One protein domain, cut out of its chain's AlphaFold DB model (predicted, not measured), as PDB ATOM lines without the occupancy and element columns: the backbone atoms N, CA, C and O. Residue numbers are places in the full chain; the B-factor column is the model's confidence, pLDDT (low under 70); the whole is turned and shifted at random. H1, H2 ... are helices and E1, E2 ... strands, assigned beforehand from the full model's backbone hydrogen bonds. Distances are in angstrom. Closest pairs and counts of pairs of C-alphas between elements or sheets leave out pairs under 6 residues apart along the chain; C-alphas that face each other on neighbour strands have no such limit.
ATOM      1  N   GLU A   2     202.309 241.230 182.863       87.56
ATOM      2  CA  GLU A   2     202.251 239.889 182.293       87.56
ATOM      3  C   GLU A   2     202.791 239.933 180.852       87.56
ATOM      4  O   GLU A   2     202.764 240.973 180.187       87.56
ATOM      5  N   LEU A   3     203.379 238.834 180.372       92.06
ATOM      6  CA  LEU A   3     204.053 238.827 179.063       92.06
ATOM      7  C   LEU A   3     203.078 239.111 177.905       92.06
ATOM      8  O   LEU A   3     203.509 239.532 176.830       92.06
ATOM      9  N   ASP A   4     201.788 238.825 178.075       89.88
ATOM     10  CA  ASP A   4     200.710 239.127 177.123       89.88
ATOM     11  C   ASP A   4     200.397 240.629 177.059       89.88
ATOM     12  O   ASP A   4     200.299 241.188 175.968       89.88
ATOM     13  N   GLU A   5     200.341 241.312 178.204       92.06
ATOM     14  CA  GLU A   5     200.151 242.763 178.294       92.06
ATOM     15  C   GLU A   5     201.245 243.514 177.526       92.06
ATOM     16  O   GLU A   5     200.942 244.444 176.773       92.06
ATOM     17  N   VAL A   6     202.503 243.067 177.641       95.00
ATOM     18  CA  VAL A   6     203.635 243.626 176.882       95.00
ATOM     19  C   VAL A   6     203.401 243.497 175.373       95.00
ATOM     20  O   VAL A   6     203.523 244.479 174.637       95.00
ATOM     21  N   ARG A   7     203.014 242.305 174.895       95.69
ATOM     22  CA  ARG A   7     202.749 242.069 173.462       95.69
ATOM     23  C   ARG A   7     201.585 242.910 172.953       95.69
ATOM     24  O   ARG A   7     201.685 243.488 171.874       95.69
ATOM     25  N   ARG A   8     200.500 243.008 173.724       93.00
ATOM     26  CA  ARG A   8     199.334 243.838 173.382       93.00
ATOM     27  C   ARG A   8     199.708 245.318 173.304       93.00
ATOM     28  O   ARG A   8     199.270 246.000 172.377       93.00
ATOM     29  N   GLY A   9     200.554 245.795 174.219       94.81
ATOM     30  CA  GLY A   9     201.115 247.147 174.190       94.81
ATOM     31  C   GLY A   9     201.942 247.415 172.931       94.81
ATOM     32  O   GLY A   9     201.699 248.400 172.235       94.81
ATOM     33  N   LEU A  10     202.852 246.502 172.580       95.88
ATOM     34  CA  LEU A  10     203.652 246.591 171.352       95.88
ATOM     35  C   LEU A  10     202.778 246.553 170.091       95.88
ATOM     36  O   LEU A  10     203.004 247.317 169.158       95.88
ATOM     37  N   LEU A  11     201.739 245.719 170.060       94.69
ATOM     38  CA  LEU A  11     200.827 245.654 168.920       94.69
ATOM     39  C   LEU A  11     200.013 246.952 168.755       94.69
ATOM     40  O   LEU A  11     199.827 247.427 167.637       94.69
ATOM     41  N   LEU A  12     199.579 247.573 169.858       94.38
ATOM     42  CA  LEU A  12     198.971 248.910 169.840       94.38
ATOM     43  C   LEU A  12     199.950 249.976 169.317       94.38
ATOM     44  O   LEU A  12     199.548 250.829 168.520       94.38
ATOM     45  N   ALA A  13     201.216 249.931 169.742       94.94
ATOM     46  CA  ALA A  13     202.250 250.838 169.249       94.94
ATOM     47  C   ALA A  13     202.467 250.664 167.738       94.94
ATOM     48  O   ALA A  13     202.464 251.653 167.006       94.94
ATOM     49  N   ARG A  14     202.531 249.413 167.257       94.88
ATOM     50  CA  ARG A  14     202.635 249.066 165.830       94.88
ATOM     51  C   ARG A  14     201.502 249.668 165.000       94.88
ATOM     52  O   ARG A  14     201.760 250.318 163.995       94.88
ATOM     53  N   ASP A  15     200.252 249.520 165.434       93.44
ATOM     54  CA  ASP A  15     199.089 250.077 164.719       93.44
ATOM     55  C   ASP A  15     199.077 251.624 164.684       93.44
ATOM     56  O   ASP A  15     198.361 252.250 163.887       93.44
ATOM     57  N   SER A  16     199.883 252.258 165.538       94.69
ATOM     58  CA  SER A  16     199.993 253.712 165.678       94.69
ATOM     59  C   SER A  16     201.176 254.324 164.917       94.69
ATOM     60  O   SER A  16     201.305 255.545 164.912       94.69
ATOM     61  N   ILE A  17     202.015 253.520 164.253       96.00
ATOM     62  CA  ILE A  17     203.175 253.986 163.473       96.00
ATOM     63  C   ILE A  17     202.722 254.857 162.294       96.00
ATOM     64  O   ILE A  17     201.797 254.484 161.569       96.00
ATOM     65  N   ARG A  18     203.361 256.016 162.074       94.94
ATOM     66  CA  ARG A  18     203.025 256.920 160.951       94.94
ATOM     67  C   ARG A  18     204.230 257.422 160.163       94.94
ATOM     68  O   ARG A  18     204.062 257.840 159.022       94.94
ATOM     69  N   THR A  19     205.423 257.407 160.747       95.94
ATOM     70  CA  THR A  19     206.637 257.950 160.125       95.94
ATOM     71  C   THR A  19     207.778 256.930 160.112       95.94
ATOM     72  O   THR A  19     207.790 256.015 160.938       95.94
ATOM     73  N   PRO A  20     208.793 257.092 159.241       93.69
ATOM     74  CA  PRO A  20     209.991 256.247 159.260       93.69
ATOM     75  C   PRO A  20     210.682 256.174 160.632       93.69
ATOM     76  O   PRO A  20     211.175 255.122 161.037       93.69
ATOM     77  N   VAL A  21     210.677 257.281 161.383       96.50
ATOM     78  CA  VAL A  21     211.225 257.343 162.746       96.50
ATOM     79  C   VAL A  21     210.375 256.539 163.731       96.50
ATOM     80  O   VAL A  21     210.938 255.877 164.600       96.50
ATOM     81  N   ASP A  22     209.051 256.517 163.569       97.50
ATOM     82  CA  ASP A  22     208.171 255.672 164.386       97.50
ATOM     83  C   ASP A  22     208.437 254.182 164.131       97.50
ATOM     84  O   ASP A  22     208.538 253.418 165.090       97.50
ATOM     85  N   TYR A  23     208.639 253.772 162.868       97.44
ATOM     86  CA  TYR A  23     209.028 252.390 162.536       97.44
ATOM     87  C   TYR A  23     210.336 251.989 163.220       97.44
ATOM     88  O   TYR A  23     210.454 250.873 163.733       97.44
ATOM     89  N   PHE A  24     211.325 252.885 163.246       97.88
ATOM     90  CA  PHE A  24     212.572 252.640 163.962       97.88
ATOM     91  C   PHE A  24     212.357 252.545 165.478       97.88
ATOM     92  O   PHE A  24     212.813 251.582 166.097       97.88
ATOM     93  N   ASN A  25     211.663 253.513 166.081       98.12
ATOM     94  CA  ASN A  25     211.436 253.548 167.527       98.12
ATOM     95  C   ASN A  25     210.691 252.301 168.008       98.12
ATOM     96  O   ASN A  25     211.106 251.682 168.986       98.12
ATOM     97  N   PHE A  26     209.666 251.878 167.270       98.25
ATOM     98  CA  PHE A  26     208.945 250.644 167.549       98.25
ATOM     99  C   PHE A  26     209.873 249.416 167.528       98.25
ATOM    100  O   PHE A  26     209.870 248.609 168.456       98.25
ATOM    101  N   GLN A  27     210.726 249.278 166.509       98.00
ATOM    102  CA  GLN A  27     211.674 248.158 166.437       98.00
ATOM    103  C   GLN A  27     212.746 248.215 167.525       98.00
ATOM    104  O   GLN A  27     213.198 247.170 167.991       98.00
ATOM    105  N   LYS A  28     213.143 249.414 167.957       97.94
ATOM    106  CA  LYS A  28     214.051 249.605 169.090       97.94
ATOM    107  C   LYS A  28     213.415 249.131 170.399       97.94
ATOM    108  O   LYS A  28     214.082 248.443 171.170       97.94
ATOM    109  N   GLU A  29     212.145 249.455 170.637       97.62
ATOM    110  CA  GLU A  29     211.377 248.949 171.785       97.62
ATOM    111  C   GLU A  29     211.229 247.424 171.726       97.62
ATOM    112  O   GLU A  29     211.526 246.733 172.701       97.62
ATOM    113  N   LEU A  30     210.881 246.883 170.554       97.69
ATOM    114  CA  LEU A  30     210.790 245.442 170.326       97.69
ATOM    115  C   LEU A  30     212.123 244.727 170.601       97.69
ATOM    116  O   LEU A  30     212.159 243.689 171.262       97.69
ATOM    117  N   ALA A  31     213.233 245.289 170.121       97.38
ATOM    118  CA  ALA A  31     214.569 244.749 170.342       97.38
ATOM    119  C   ALA A  31     214.964 244.756 171.824       97.38
ATOM    120  O   ALA A  31     215.612 243.816 172.292       97.38
ATOM    121  N   GLN A  32     214.581 245.802 172.560       96.62
ATOM    122  CA  GLN A  32     214.821 245.895 173.996       96.62
ATOM    123  C   GLN A  32     214.074 244.788 174.747       96.62
ATOM    124  O   GLN A  32     214.698 244.074 175.533       96.62
ATOM    125  N   GLU A  33     212.797 244.564 174.430       97.31
ATOM    126  CA  GLU A  33     212.017 243.483 175.043       97.31
ATOM    127  C   GLU A  33     212.611 242.101 174.722       97.31
ATOM    128  O   GLU A  33     212.783 241.265 175.610       97.31
ATOM    129  N   ILE A  34     213.042 241.871 173.471       96.75
ATOM    130  CA  ILE A  34     213.736 240.629 173.089       96.75
ATOM    131  C   ILE A  34     215.025 240.440 173.912       96.75
ATOM    132  O   ILE A  34     215.291 239.339 174.399       96.75
ATOM    133  N   ARG A  35     215.837 241.490 174.098       95.12
ATOM    134  CA  ARG A  35     217.063 241.423 174.919       95.12
ATOM    135  C   ARG A  35     216.761 241.126 176.385       95.12
ATOM    136  O   ARG A  35     217.530 240.410 177.031       95.12
ATOM    137  N   ASP A  36     215.676 241.675 176.917       94.62
ATOM    138  CA  ASP A  36     215.287 241.477 178.308       94.62
ATOM    139  C   ASP A  36     214.767 240.062 178.558       94.62
ATOM    140  O   ASP A  36     215.226 239.410 179.504       94.62
ATOM    141  N   ILE A  37     213.920 239.528 177.671       95.81
ATOM    142  CA  ILE A  37     213.415 238.158 177.812       95.81
ATOM    143  C   ILE A  37     214.502 237.098 177.583       95.81
ATOM    144  O   ILE A  37     214.469 236.042 178.209       95.81
ATOM    145  N   GLU A  38     215.529 237.372 176.773       94.31
ATOM    146  CA  GLU A  38     216.650 236.441 176.548       94.31
ATOM    147  C   GLU A  38     217.462 236.097 177.804       94.31
ATOM    148  O   GLU A  38     218.170 235.085 177.826       94.31
ATOM    149  N   LYS A  39     217.347 236.902 178.866       91.75
ATOM    150  CA  LYS A  39     217.955 236.616 180.177       91.75
ATOM    151  C   LYS A  39     217.286 235.418 180.862       91.75
ATOM    152  O   LYS A  39     217.903 234.771 181.712       91.75
ATOM    153  N   ARG A  40     216.042 235.110 180.488       93.50
ATOM    154  CA  ARG A  40     215.260 233.964 180.958       93.50
ATOM    155  C   ARG A  40     215.448 232.756 180.038       93.50
ATOM    156  O   ARG A  40     215.737 232.889 178.851       93.50
ATOM    157  N   LYS A  41     215.316 231.551 180.599       90.62
ATOM    158  CA  LYS A  41     215.562 230.277 179.885       90.62
ATOM    159  C   LYS A  41     214.371 229.313 179.894       90.62
ATOM    160  O   LYS A  41     214.496 228.220 179.345       90.62
ATOM    161  N   ASP A  42     213.264 229.698 180.521       94.38
ATOM    162  CA  ASP A  42     212.019 228.928 180.566       94.38
ATOM    163  C   ASP A  42     211.287 228.899 179.210       94.38
ATOM    164  O   ASP A  42     211.623 229.648 178.289       94.38
ATOM    165  N   GLU A  43     210.319 227.989 179.063       93.31
ATOM    166  CA  GLU A  43     209.550 227.849 177.817       93.31
ATOM    167  C   GLU A  43     208.687 229.085 177.533       93.31
ATOM    168  O   GLU A  43     208.647 229.528 176.386       93.31
ATOM    169  N   ASP A  44     208.103 229.722 178.554       93.50
ATOM    170  CA  ASP A  44     207.307 230.945 178.371       93.50
ATOM    171  C   ASP A  44     208.153 232.073 177.776       93.50
ATOM    172  O   ASP A  44     207.715 232.774 176.866       93.50
ATOM    173  N   ALA A  45     209.406 232.211 178.221       94.25
ATOM    174  CA  ALA A  45     210.363 233.151 177.647       94.25
ATOM    175  C   ALA A  45     210.680 232.858 176.168       94.25
ATOM    176  O   ALA A  45     210.806 233.787 175.364       94.25
ATOM    177  N   LYS A  46     210.792 231.579 175.779       93.62
ATOM    178  CA  LYS A  46     211.010 231.193 174.373       93.62
ATOM    179  C   LYS A  46     209.790 231.511 173.517       93.62
ATOM    180  O   LYS A  46     209.960 232.109 172.453       93.62
ATOM    181  N   THR A  47     208.598 231.152 173.989       94.75
ATOM    182  CA  THR A  47     207.323 231.444 173.322       94.75
ATOM    183  C   THR A  47     207.119 232.946 173.190       94.75
ATOM    184  O   THR A  47     206.837 233.436 172.103       94.75
ATOM    185  N   HIS A  48     207.362 233.710 174.254       96.31
ATOM    186  CA  HIS A  48     207.261 235.163 174.217       96.31
ATOM    187  C   HIS A  48     208.213 235.772 173.188       96.31
ATOM    188  O   HIS A  48     207.770 236.519 172.320       96.31
ATOM    189  N   LYS A  49     209.499 235.390 173.204       95.94
ATOM    190  CA  LYS A  49     210.481 235.858 172.214       95.94
ATOM    191  C   LYS A  49     210.067 235.543 170.779       95.94
ATOM    192  O   LYS A  49     210.271 236.355 169.878       95.94
ATOM    193  N   HIS A  50     209.521 234.353 170.569       95.69
ATOM    194  CA  HIS A  50     208.994 233.934 169.280       95.69
ATOM    195  C   HIS A  50     207.842 234.842 168.829       95.69
ATOM    196  O   HIS A  50     207.900 235.413 167.745       95.69
ATOM    197  N   LEU A  51     206.851 235.084 169.689       96.81
ATOM    198  CA  LEU A  51     205.737 235.981 169.373       96.81
ATOM    199  C   LEU A  51     206.190 237.432 169.134       96.81
ATOM    200  O   LEU A  51     205.698 238.064 168.206       96.81
ATOM    201  N   LEU A  52     207.170 237.948 169.884       97.38
ATOM    202  CA  LEU A  52     207.751 239.277 169.633       97.38
ATOM    203  C   LEU A  52     208.310 239.388 168.209       97.38
ATOM    204  O   LEU A  52     208.035 240.352 167.498       97.38
ATOM    205  N   ARG A  53     209.040 238.370 167.748       96.38
ATOM    206  CA  ARG A  53     209.563 238.346 166.378       96.38
ATOM    207  C   ARG A  53     208.472 238.210 165.322       96.38
ATOM    208  O   ARG A  53     208.633 238.767 164.242       96.38
ATOM    209  N   LEU A  54     207.348 237.553 165.625       96.81
ATOM    210  CA  LEU A  54     206.169 237.586 164.750       96.81
ATOM    211  C   LEU A  54     205.563 238.995 164.661       96.81
ATOM    212  O   LEU A  54     205.083 239.373 163.595       96.81
ATOM    213  N   ILE A  55     205.589 239.792 165.734       97.38
ATOM    214  CA  ILE A  55     205.192 241.206 165.645       97.38
ATOM    215  C   ILE A  55     206.174 241.954 164.726       97.38
ATOM    216  O   ILE A  55     205.734 242.709 163.861       97.38
ATOM    217  N   GLY A  56     207.482 241.689 164.829       96.50
ATOM    218  CA  GLY A  56     208.490 242.225 163.902       96.50
ATOM    219  C   GLY A  56     208.244 241.832 162.439       96.50
ATOM    220  O   GLY A  56     208.244 242.685 161.554       96.50
ATOM    221  N   ASP A  57     207.936 240.560 162.180       96.06
ATOM    222  CA  ASP A  57     207.573 240.044 160.852       96.06
ATOM    223  C   ASP A  57     206.371 240.774 160.244       96.06
ATOM    224  O   ASP A  57     206.295 240.934 159.027       96.06
ATOM    225  N   SER A  58     205.431 241.238 161.073       96.00
ATOM    226  CA  SER A  58     204.265 241.977 160.587       96.00
ATOM    227  C   SER A  58     204.620 243.323 159.949       96.00
ATOM    228  O   SER A  58     203.824 243.825 159.160       96.00
ATOM    229  N   LEU A  59     205.791 243.898 160.257       95.38
ATOM    230  CA  LEU A  59     206.310 245.069 159.545       95.38
ATOM    231  C   LEU A  59     206.827 244.678 158.163       95.38
ATOM    232  O   LEU A  59     206.547 245.367 157.191       95.38
ATOM    233  N   ALA A  60     207.549 243.558 158.062       94.56
ATOM    234  CA  ALA A  60     208.038 243.064 156.778       94.56
ATOM    235  C   ALA A  60     206.871 242.763 155.827       94.56
ATOM    236  O   ALA A  60     206.919 243.168 154.673       94.56
ATOM    237  N   TRP A  61     205.800 242.139 156.324       93.62
ATOM    238  CA  TRP A  61     204.575 241.899 155.550       93.62
ATOM    239  C   TRP A  61     203.823 243.170 155.143       93.62
ATOM    240  O   TRP A  61     203.136 243.159 154.128       93.62
ATOM    241  N   GLU A  62     203.919 244.241 155.929       93.69
ATOM    242  CA  GLU A  62     203.294 245.527 155.602       93.69
ATOM    243  C   GLU A  62     204.103 246.318 154.565       93.69
ATOM    244  O   GLU A  62     203.525 247.001 153.723       93.69
ATOM    245  N   LEU A  63     205.434 246.238 154.636       94.12
ATOM    246  CA  LEU A  63     206.347 247.129 153.916       94.12
ATOM    247  C   LEU A  63     206.985 246.509 152.669       94.12
ATOM    248  O   LEU A  63     207.505 247.245 151.833       94.12
ATOM    249  N   LEU A  64     207.020 245.180 152.565       93.69
ATOM    250  CA  LEU A  64     207.706 244.467 151.492       93.69
ATOM    251  C   LEU A  64     206.735 243.601 150.698       93.69
ATOM    252  O   LEU A  64     205.913 242.876 151.258       93.69
ATOM    253  N   ASP A  65     206.919 243.577 149.381       89.56
ATOM    254  CA  ASP A  65     206.233 242.617 148.528       89.56
ATOM    255  C   ASP A  65     206.614 241.178 148.882       89.56
ATOM    256  O   ASP A  65     207.765 240.865 149.208       89.56
ATOM    257  N   SER A  66     205.675 240.249 148.685       88.12
ATOM    258  CA  SER A  66     205.928 238.814 148.881       88.12
ATOM    259  C   SER A  66     207.149 238.319 148.096       88.12
ATOM    260  O   SER A  66     207.816 237.371 148.506       88.12
ATOM    261  N   HIS A  67     207.449 238.920 146.939       88.69
ATOM    262  CA  HIS A  67     208.643 238.614 146.155       88.69
ATOM    263  C   HIS A  67     209.935 238.987 146.901       88.69
ATOM    264  O   HIS A  67     210.816 238.136 147.031       88.69
ATOM    265  N   ALA A  68     210.000 240.194 147.472       92.69
ATOM    266  CA  ALA A  68     211.123 240.653 148.286       92.69
ATOM    267  C   ALA A  68     211.291 239.811 149.554       92.69
ATOM    268  O   ALA A  68     212.392 239.334 149.820       92.69
ATOM    269  N   ILE A  69     210.206 239.541 150.291       93.62
ATOM    270  CA  ILE A  69     210.250 238.705 151.504       93.62
ATOM    271  C   ILE A  69     210.840 237.324 151.184       93.62
ATOM    272  O   ILE A  69     211.714 236.839 151.898       93.62
ATOM    273  N   ARG A  70     210.411 236.693 150.081       90.19
ATOM    274  CA  ARG A  70     210.920 235.378 149.654       90.19
ATOM    275  C   ARG A  70     212.412 235.389 149.343       90.19
ATOM    276  O   ARG A  70     213.091 234.414 149.662       90.19
ATOM    277  N   GLU A  71     212.914 236.450 148.719       91.56
ATOM    278  CA  GLU A  71     214.345 236.566 148.429       91.56
ATOM    279  C   GLU A  71     215.160 236.842 149.693       91.56
ATOM    280  O   GLU A  71     216.167 236.180 149.946       91.56
ATOM    281  N   LEU A  72     214.696 237.774 150.524       92.94
ATOM    282  CA  LEU A  72     215.372 238.187 151.751       92.94
ATOM    283  C   LEU A  72     215.330 237.111 152.847       92.94
ATOM    284  O   LEU A  72     216.153 237.146 153.760       92.94
ATOM    285  N   ALA A  73     214.427 236.133 152.742       91.06
ATOM    286  CA  ALA A  73     214.333 234.978 153.635       91.06
ATOM    287  C   ALA A  73     215.258 233.804 153.256       91.06
ATOM    288  O   ALA A  73     215.243 232.774 153.939       91.06
ATOM    289  N   ARG A  74     216.032 233.891 152.161       81.69
ATOM    290  CA  ARG A  74     216.913 232.791 151.719       81.69
ATOM    291  C   ARG A  74     217.976 232.441 152.768       81.69
ATOM    292  O   ARG A  74     218.451 233.293 153.512       81.69
ATOM    293  N   ASP A  75     218.369 231.165 152.799       70.88
ATOM    294  CA  ASP A  75     219.376 230.602 153.718       70.88
ATOM    295  C   ASP A  75     219.081 230.820 155.211       70.88
ATOM    296  O   ASP A  75     220.000 230.928 156.032       70.88
ATOM    297  N   ARG A  76     217.796 230.900 155.568       66.19
ATOM    298  CA  ARG A  76     217.362 231.184 156.932       66.19
ATOM    299  C   ARG A  76     217.967 230.205 157.936       66.19
ATOM    300  O   ARG A  76     217.713 229.002 157.915       66.19
ATOM    301  N   LEU A  77     218.721 230.771 158.872       62.03
ATOM    302  CA  LEU A  77     219.119 230.128 160.117       62.03
ATOM    303  C   LEU A  77     218.234 230.653 161.253       62.03
ATOM    304  O   LEU A  77     217.516 231.641 161.106       62.03
ATOM    305  N   ARG A  78     218.284 229.988 162.410       73.00
ATOM    306  CA  ARG A  78     217.637 230.479 163.632       73.00
ATOM    307  C   ARG A  78     218.103 231.922 163.911       73.00
ATOM    308  O   ARG A  78     219.319 232.126 163.915       73.00
ATOM    309  N   PRO A  79     217.199 232.888 164.179       75.31
ATOM    310  CA  PRO A  79     217.622 234.267 164.405       75.31
ATOM    311  C   PRO A  79     218.524 234.362 165.640       75.31
ATOM    312  O   PRO A  79     218.312 233.628 166.620       75.31
ATOM    313  N   ALA A  80     219.530 235.238 165.580       79.38
ATOM    314  CA  ALA A  80     220.582 235.348 166.586       79.38
ATOM    315  C   ALA A  80     220.032 235.761 167.963       79.38
ATOM    316  O   ALA A  80     218.912 236.255 168.079       79.38
ATOM    317  N   ASN A  81     220.804 235.530 169.028       85.44
ATOM    318  CA  ASN A  81     220.467 236.096 170.335       85.44
ATOM    319  C   ASN A  81     221.012 237.528 170.416       85.44
ATOM    320  O   ASN A  81     222.235 237.714 170.383       85.44
ATOM    321  N   LEU A  82     220.129 238.512 170.577       89.06
ATOM    322  CA  LEU A  82     220.482 239.941 170.554       89.06
ATOM    323  C   LEU A  82     221.380 240.330 171.733       89.06
ATOM    324  O   LEU A  82     222.291 241.151 171.622       89.06
ATOM    325  N   SER A  83     221.152 239.700 172.884       84.50
ATOM    326  CA  SER A  83     221.952 239.885 174.100       84.50
ATOM    327  C   SER A  83     223.423 239.490 173.918       84.50
ATOM    328  O   SER A  83     224.293 240.072 174.561       84.50
ATOM    329  N   SER A  84     223.721 238.541 173.025       84.69
ATOM    330  CA  SER A  84     225.087 238.046 172.794       84.69
ATOM    331  C   SER A  84     225.911 238.888 171.815       84.69
ATOM    332  O   SER A  84     227.131 238.752 171.784       84.69
ATOM    333  N   GLN A  85     225.262 239.756 171.035       84.12
ATOM    334  CA  GLN A  85     225.916 240.600 170.030       84.12
ATOM    335  C   GLN A  85     226.479 241.906 170.619       84.12
ATOM    336  O   GLN A  85     227.376 242.502 170.029       84.12
ATOM    337  N   GLY A  86     225.992 242.349 171.784       88.12
ATOM    338  CA  GLY A  86     226.509 243.536 172.476       88.12
ATOM    339  C   GLY A  86     226.522 244.787 171.589       88.12
ATOM    340  O   GLY A  86     225.501 245.131 170.991       88.12
ATOM    341  N   GLU A  87     227.687 245.431 171.488       90.19
ATOM    342  CA  GLU A  87     227.892 246.673 170.727       90.19
ATOM    343  C   GLU A  87     227.658 246.521 169.215       90.19
ATOM    344  O   GLU A  87     227.361 247.507 168.543       90.19
ATOM    345  N   ASP A  88     227.789 245.312 168.652       91.81
ATOM    346  CA  ASP A  88     227.539 245.088 167.222       91.81
ATOM    347  C   ASP A  88     226.065 245.337 166.877       91.81
ATOM    348  O   ASP A  88     225.763 245.976 165.871       91.81
ATOM    349  N   PHE A  89     225.145 244.897 167.740       94.56
ATOM    350  CA  PHE A  89     223.714 245.126 167.546       94.56
ATOM    351  C   PHE A  89     223.316 246.577 167.848       94.56
ATOM    352  O   PHE A  89     222.485 247.155 167.150       94.56
ATOM    353  N   ASP A  90     223.958 247.221 168.828       93.56
ATOM    354  CA  ASP A  90     223.740 248.652 169.079       93.56
ATOM    355  C   ASP A  90     224.172 249.498 167.865       93.56
ATOM    356  O   ASP A  90     223.514 250.483 167.514       93.56
ATOM    357  N   PHE A  91     225.226 249.077 167.156       93.19
ATOM    358  CA  PHE A  91     225.616 249.687 165.889       93.19
ATOM    359  C   PHE A  91     224.557 249.479 164.793       93.19
ATOM    360  O   PHE A  91     224.222 250.450 164.113       93.19
ATOM    361  N   VAL A  92     223.970 248.281 164.664       95.31
ATOM    362  CA  VAL A  92     222.837 248.015 163.748       95.31
ATOM    363  C   VAL A  92     221.676 248.978 164.017       95.31
ATOM    364  O   VAL A  92     221.192 249.632 163.090       95.31
ATOM    365  N   LEU A  93     221.278 249.147 165.283       96.12
ATOM    366  CA  LEU A  93     220.226 250.097 165.661       96.12
ATOM    367  C   LEU A  93     220.607 251.543 165.313       96.12
ATOM    368  O   LEU A  93     219.770 252.288 164.812       96.12
ATOM    369  N   SER A  94     221.866 251.940 165.513       93.06
ATOM    370  CA  SER A  94     222.330 253.287 165.143       93.06
ATOM    371  C   SER A  94     222.273 253.547 163.631       93.06
ATOM    372  O   SER A  94     222.000 254.670 163.200       93.06
ATOM    373  N   VAL A  95     222.514 252.517 162.811       89.69
ATOM    374  CA  VAL A  95     222.390 252.595 161.349       89.69
ATOM    375  C   VAL A  95     220.918 252.717 160.965       89.69
ATOM    376  O   VAL A  95     220.572 253.623 160.208       89.69
ATOM    377  N   ALA A  96     220.046 251.879 161.532       94.75
ATOM    378  CA  ALA A  96     218.604 251.946 161.299       94.75
ATOM    379  C   ALA A  96     218.016 253.317 161.684       94.75
ATOM    380  O   ALA A  96     217.241 253.888 160.921       94.75
ATOM    381  N   GLU A  97     218.444 253.897 162.812       94.69
ATOM    382  CA  GLU A  97     218.022 255.236 163.246       94.69
ATOM    383  C   GLU A  97     218.373 256.312 162.215       94.69
ATOM    384  O   GLU A  97     217.574 257.206 161.927       94.69
ATOM    385  N   LYS A  98     219.583 256.247 161.652       86.06
ATOM    386  CA  LYS A  98     220.021 257.202 160.629       86.06
ATOM    387  C   LYS A  98     219.220 257.057 159.348       86.06
ATOM    388  O   LYS A  98     218.804 258.077 158.807       86.06
ATOM    389  N   MET A  99     218.973 255.829 158.896       86.06
ATOM    390  CA  MET A  99     218.141 255.581 157.715       86.06
ATOM    391  C   MET A  99     216.729 256.149 157.905       86.06
ATOM    392  O   MET A  99     216.234 256.858 157.031       86.06
ATOM    393  N   ALA A 100     216.143 255.950 159.090       88.69
ATOM    394  CA  ALA A 100     214.859 256.537 159.463       88.69
ATOM    395  C   ALA A 100     214.864 258.072 159.431       88.69
ATOM    396  O   ALA A 100     213.958 258.687 158.868       88.69
ATOM    397  N   LYS A 101     215.901 258.710 159.986       84.06
ATOM    398  CA  LYS A 101     216.057 260.178 159.953       84.06
ATOM    399  C   LYS A 101     216.248 260.733 158.539       84.06
ATOM    400  O   LYS A 101     215.915 261.889 158.306       84.06
ATOM    401  N   LEU A 102     216.757 259.921 157.612       77.94
ATOM    402  CA  LEU A 102     216.879 260.239 156.185       77.94
ATOM    403  C   LEU A 102     215.604 259.917 155.381       77.94
ATOM    404  O   LEU A 102     215.604 260.045 154.159       77.94
ATOM    405  N   GLY A 103     214.524 259.500 156.047       79.62
ATOM    406  CA  GLY A 103     213.217 259.257 155.434       79.62
ATOM    407  C   GLY A 103     212.997 257.841 154.893       79.62
ATOM    408  O   GLY A 103     211.904 257.558 154.411       79.62
ATOM    409  N   GLY A 104     213.981 256.942 154.984       84.31
ATOM    410  CA  GLY A 104     213.800 255.529 154.635       84.31
ATOM    411  C   GLY A 104     213.182 254.747 155.790       84.31
ATOM    412  O   GLY A 104     213.503 255.012 156.940       84.31
ATOM    413  N   ILE A 105     212.317 253.771 155.518       94.81
ATOM    414  CA  ILE A 105     211.679 252.942 156.550       94.81
ATOM    415  C   ILE A 105     212.559 251.708 156.808       94.81
ATOM    416  O   ILE A 105     212.605 250.819 155.955       94.81
ATOM    417  N   PRO A 106     213.284 251.623 157.941       95.44
ATOM    418  CA  PRO A 106     214.154 250.486 158.209       95.44
ATOM    419  C   PRO A 106     213.360 249.273 158.705       95.44
ATOM    420  O   PRO A 106     212.364 249.412 159.409       95.44
ATOM    421  N   ILE A 107     213.870 248.082 158.420       97.44
ATOM    422  CA  ILE A 107     213.467 246.780 158.950       97.44
ATOM    423  C   ILE A 107     214.746 246.124 159.480       97.44
ATOM    424  O   ILE A 107     215.655 245.804 158.714       97.44
ATOM    425  N   VAL A 108     214.853 245.960 160.794       96.88
ATOM    426  CA  VAL A 108     216.009 245.349 161.457       96.88
ATOM    427  C   VAL A 108     215.863 243.831 161.384       96.88
ATOM    428  O   VAL A 108     214.940 243.264 161.960       96.88
ATOM    429  N   ALA A 109     216.771 243.151 160.685       94.44
ATOM    430  CA  ALA A 109     216.615 241.732 160.360       94.44
ATOM    431  C   ALA A 109     216.470 240.850 161.614       94.44
ATOM    432  O   ALA A 109     215.583 240.000 161.702       94.44
ATOM    433  N   ASP A 110     217.282 241.136 162.628       93.56
ATOM    434  CA  ASP A 110     217.408 240.366 163.868       93.56
ATOM    435  C   ASP A 110     216.174 240.427 164.804       93.56
ATOM    436  O   ASP A 110     216.021 239.575 165.691       93.56
ATOM    437  N   VAL A 111     215.257 241.387 164.599       95.25
ATOM    438  CA  VAL A 111     213.961 241.433 165.313       95.25
ATOM    439  C   VAL A 111     212.842 240.702 164.568       95.25
ATOM    440  O   VAL A 111     211.707 240.681 165.037       95.25
ATOM    441  N   THR A 112     213.156 240.079 163.433       94.06
ATOM    442  CA  THR A 112     212.215 239.330 162.594       94.06
ATOM    443  C   THR A 112     212.634 237.864 162.486       94.06
ATOM    444  O   THR A 112     213.736 237.454 162.863       94.06
ATOM    445  N   HIS A 113     211.740 237.038 161.965       92.75
ATOM    446  CA  HIS A 113     212.048 235.715 161.447       92.75
ATOM    447  C   HIS A 113     212.270 235.694 159.936       92.75
ATOM    448  O   HIS A 113     212.868 234.735 159.444       92.75
ATOM    449  N   LEU A 114     211.718 236.665 159.206       90.56
ATOM    450  CA  LEU A 114     211.600 236.609 157.749       90.56
ATOM    451  C   LEU A 114     212.787 237.209 156.998       90.56
ATOM    452  O   LEU A 114     213.028 236.806 155.866       90.56
ATOM    453  N   VAL A 115     213.538 238.133 157.594       91.69
ATOM    454  CA  VAL A 115     214.674 238.779 156.924       91.69
ATOM    455  C   VAL A 115     215.979 238.151 157.411       91.69
ATOM    456  O   VAL A 115     216.293 238.191 158.596       91.69
ATOM    457  N   ALA A 116     216.736 237.549 156.492       89.31
ATOM    458  CA  ALA A 116     218.007 236.865 156.759       89.31
ATOM    459  C   ALA A 116     219.182 237.388 155.907       89.31
ATOM    460  O   ALA A 116     220.326 236.942 156.070       89.31
ATOM    461  N   VAL A 117     218.905 238.300 154.972       90.88
ATOM    462  CA  VAL A 117     219.899 238.960 154.121       90.88
ATOM    463  C   VAL A 117     220.069 240.407 154.582       90.88
ATOM    464  O   VAL A 117     219.115 241.179 154.549       90.88
ATOM    465  N   GLY A 118     221.297 240.769 154.964       92.00
ATOM    466  CA  GLY A 118     221.602 242.055 155.592       92.00
ATOM    467  C   GLY A 118     221.223 242.094 157.076       92.00
ATOM    468  O   GLY A 118     220.530 241.213 157.582       92.00
ATOM    469  N   ASP A 119     221.674 243.144 157.759       94.56
ATOM    470  CA  ASP A 119     221.316 243.436 159.153       94.56
ATOM    471  C   ASP A 119     220.169 244.464 159.231       94.56
ATOM    472  O   ASP A 119     219.346 244.426 160.149       94.56
ATOM    473  N   VAL A 120     220.086 245.370 158.247       95.00
ATOM    474  CA  VAL A 120     218.993 246.339 158.081       95.00
ATOM    475  C   VAL A 120     218.542 246.344 156.626       95.00
ATOM    476  O   VAL A 120     219.350 246.544 155.724       95.00
ATOM    477  N   VAL A 121     217.245 246.180 156.390       95.38
ATOM    478  CA  VAL A 121     216.615 246.384 155.082       95.38
ATOM    479  C   VAL A 121     215.817 247.678 155.141       95.38
ATOM    480  O   VAL A 121     214.943 247.812 155.982       95.38
TER     481      VAL A 121
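What this domain is: This is residues 2 to 121 of the 454 residues of an uncharacterized protein of Streptomyces sp. JB150 (UniProt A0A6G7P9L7). What is the shape? H1, H2 and H3 make an up-and-down bundle, each running against the one before, and H6 packs on H2 on the side away from H1. E1 packs on H2 and H6, and residues 120 to 121 fold back beside it. What makes it up? The 120 printed residues hold six named helices, H1 to H6, then one named strand, E1, which pairs with no named strand: mostly helix. It is compact and rounded, 38 by 32 by 30 A, with a radius of gyration of the C-alphas of 13.6 A.

Where its parts are: Where are the first helices? H1, residues 3 to 15, begins at C-alpha 3 at (204.053, 238.827, 179.063). H2, residues 20 to 37, spans 26.1 A, and H3, residues 43 to 63, spans 30.9 A. What follows? H4 is residues 66 to 72, H5 82 to 85, and H6 87 to 101, 20.9 A long. E1, residues 105 to 108, ends at C-alpha 108 at (216.009, 245.349, 161.457).

How they stand to each other: How does the bundle stand? H1, with residues 10 to 14 alone, touches H2 in a hairpin at a shallow tilt of 10 degrees; the closest C-alphas, Arg 14 and Phe 26, are 6.7 A apart. H2 and H3 form another hairpin, closest at C-alphas 34 and 49, 5.8 A. What else is near? H2, the hub, also touches H6 (closest C-alphas 20 and 100, 4.9 A) and H5 (35 and 83, 5.2 A), while H4 is close to H3 but not clearly touching, with C-alphas 60 and 69 7.2 A apart. Every O i to N i+4 pair is within hydrogen-bond range in H1, H2, H4 and H6, and 15 of 17 in H3; H5 is too short for one.

The domain as a whole: How far does it reach? The two farthest C-alphas, Asp 42 and Leu 102, are 40.0 A apart. Is it continuous and confident? The printed part has no cut and no long link; mean pLDDT of the printed part is 92.0, with residues 76 to 77 under 70.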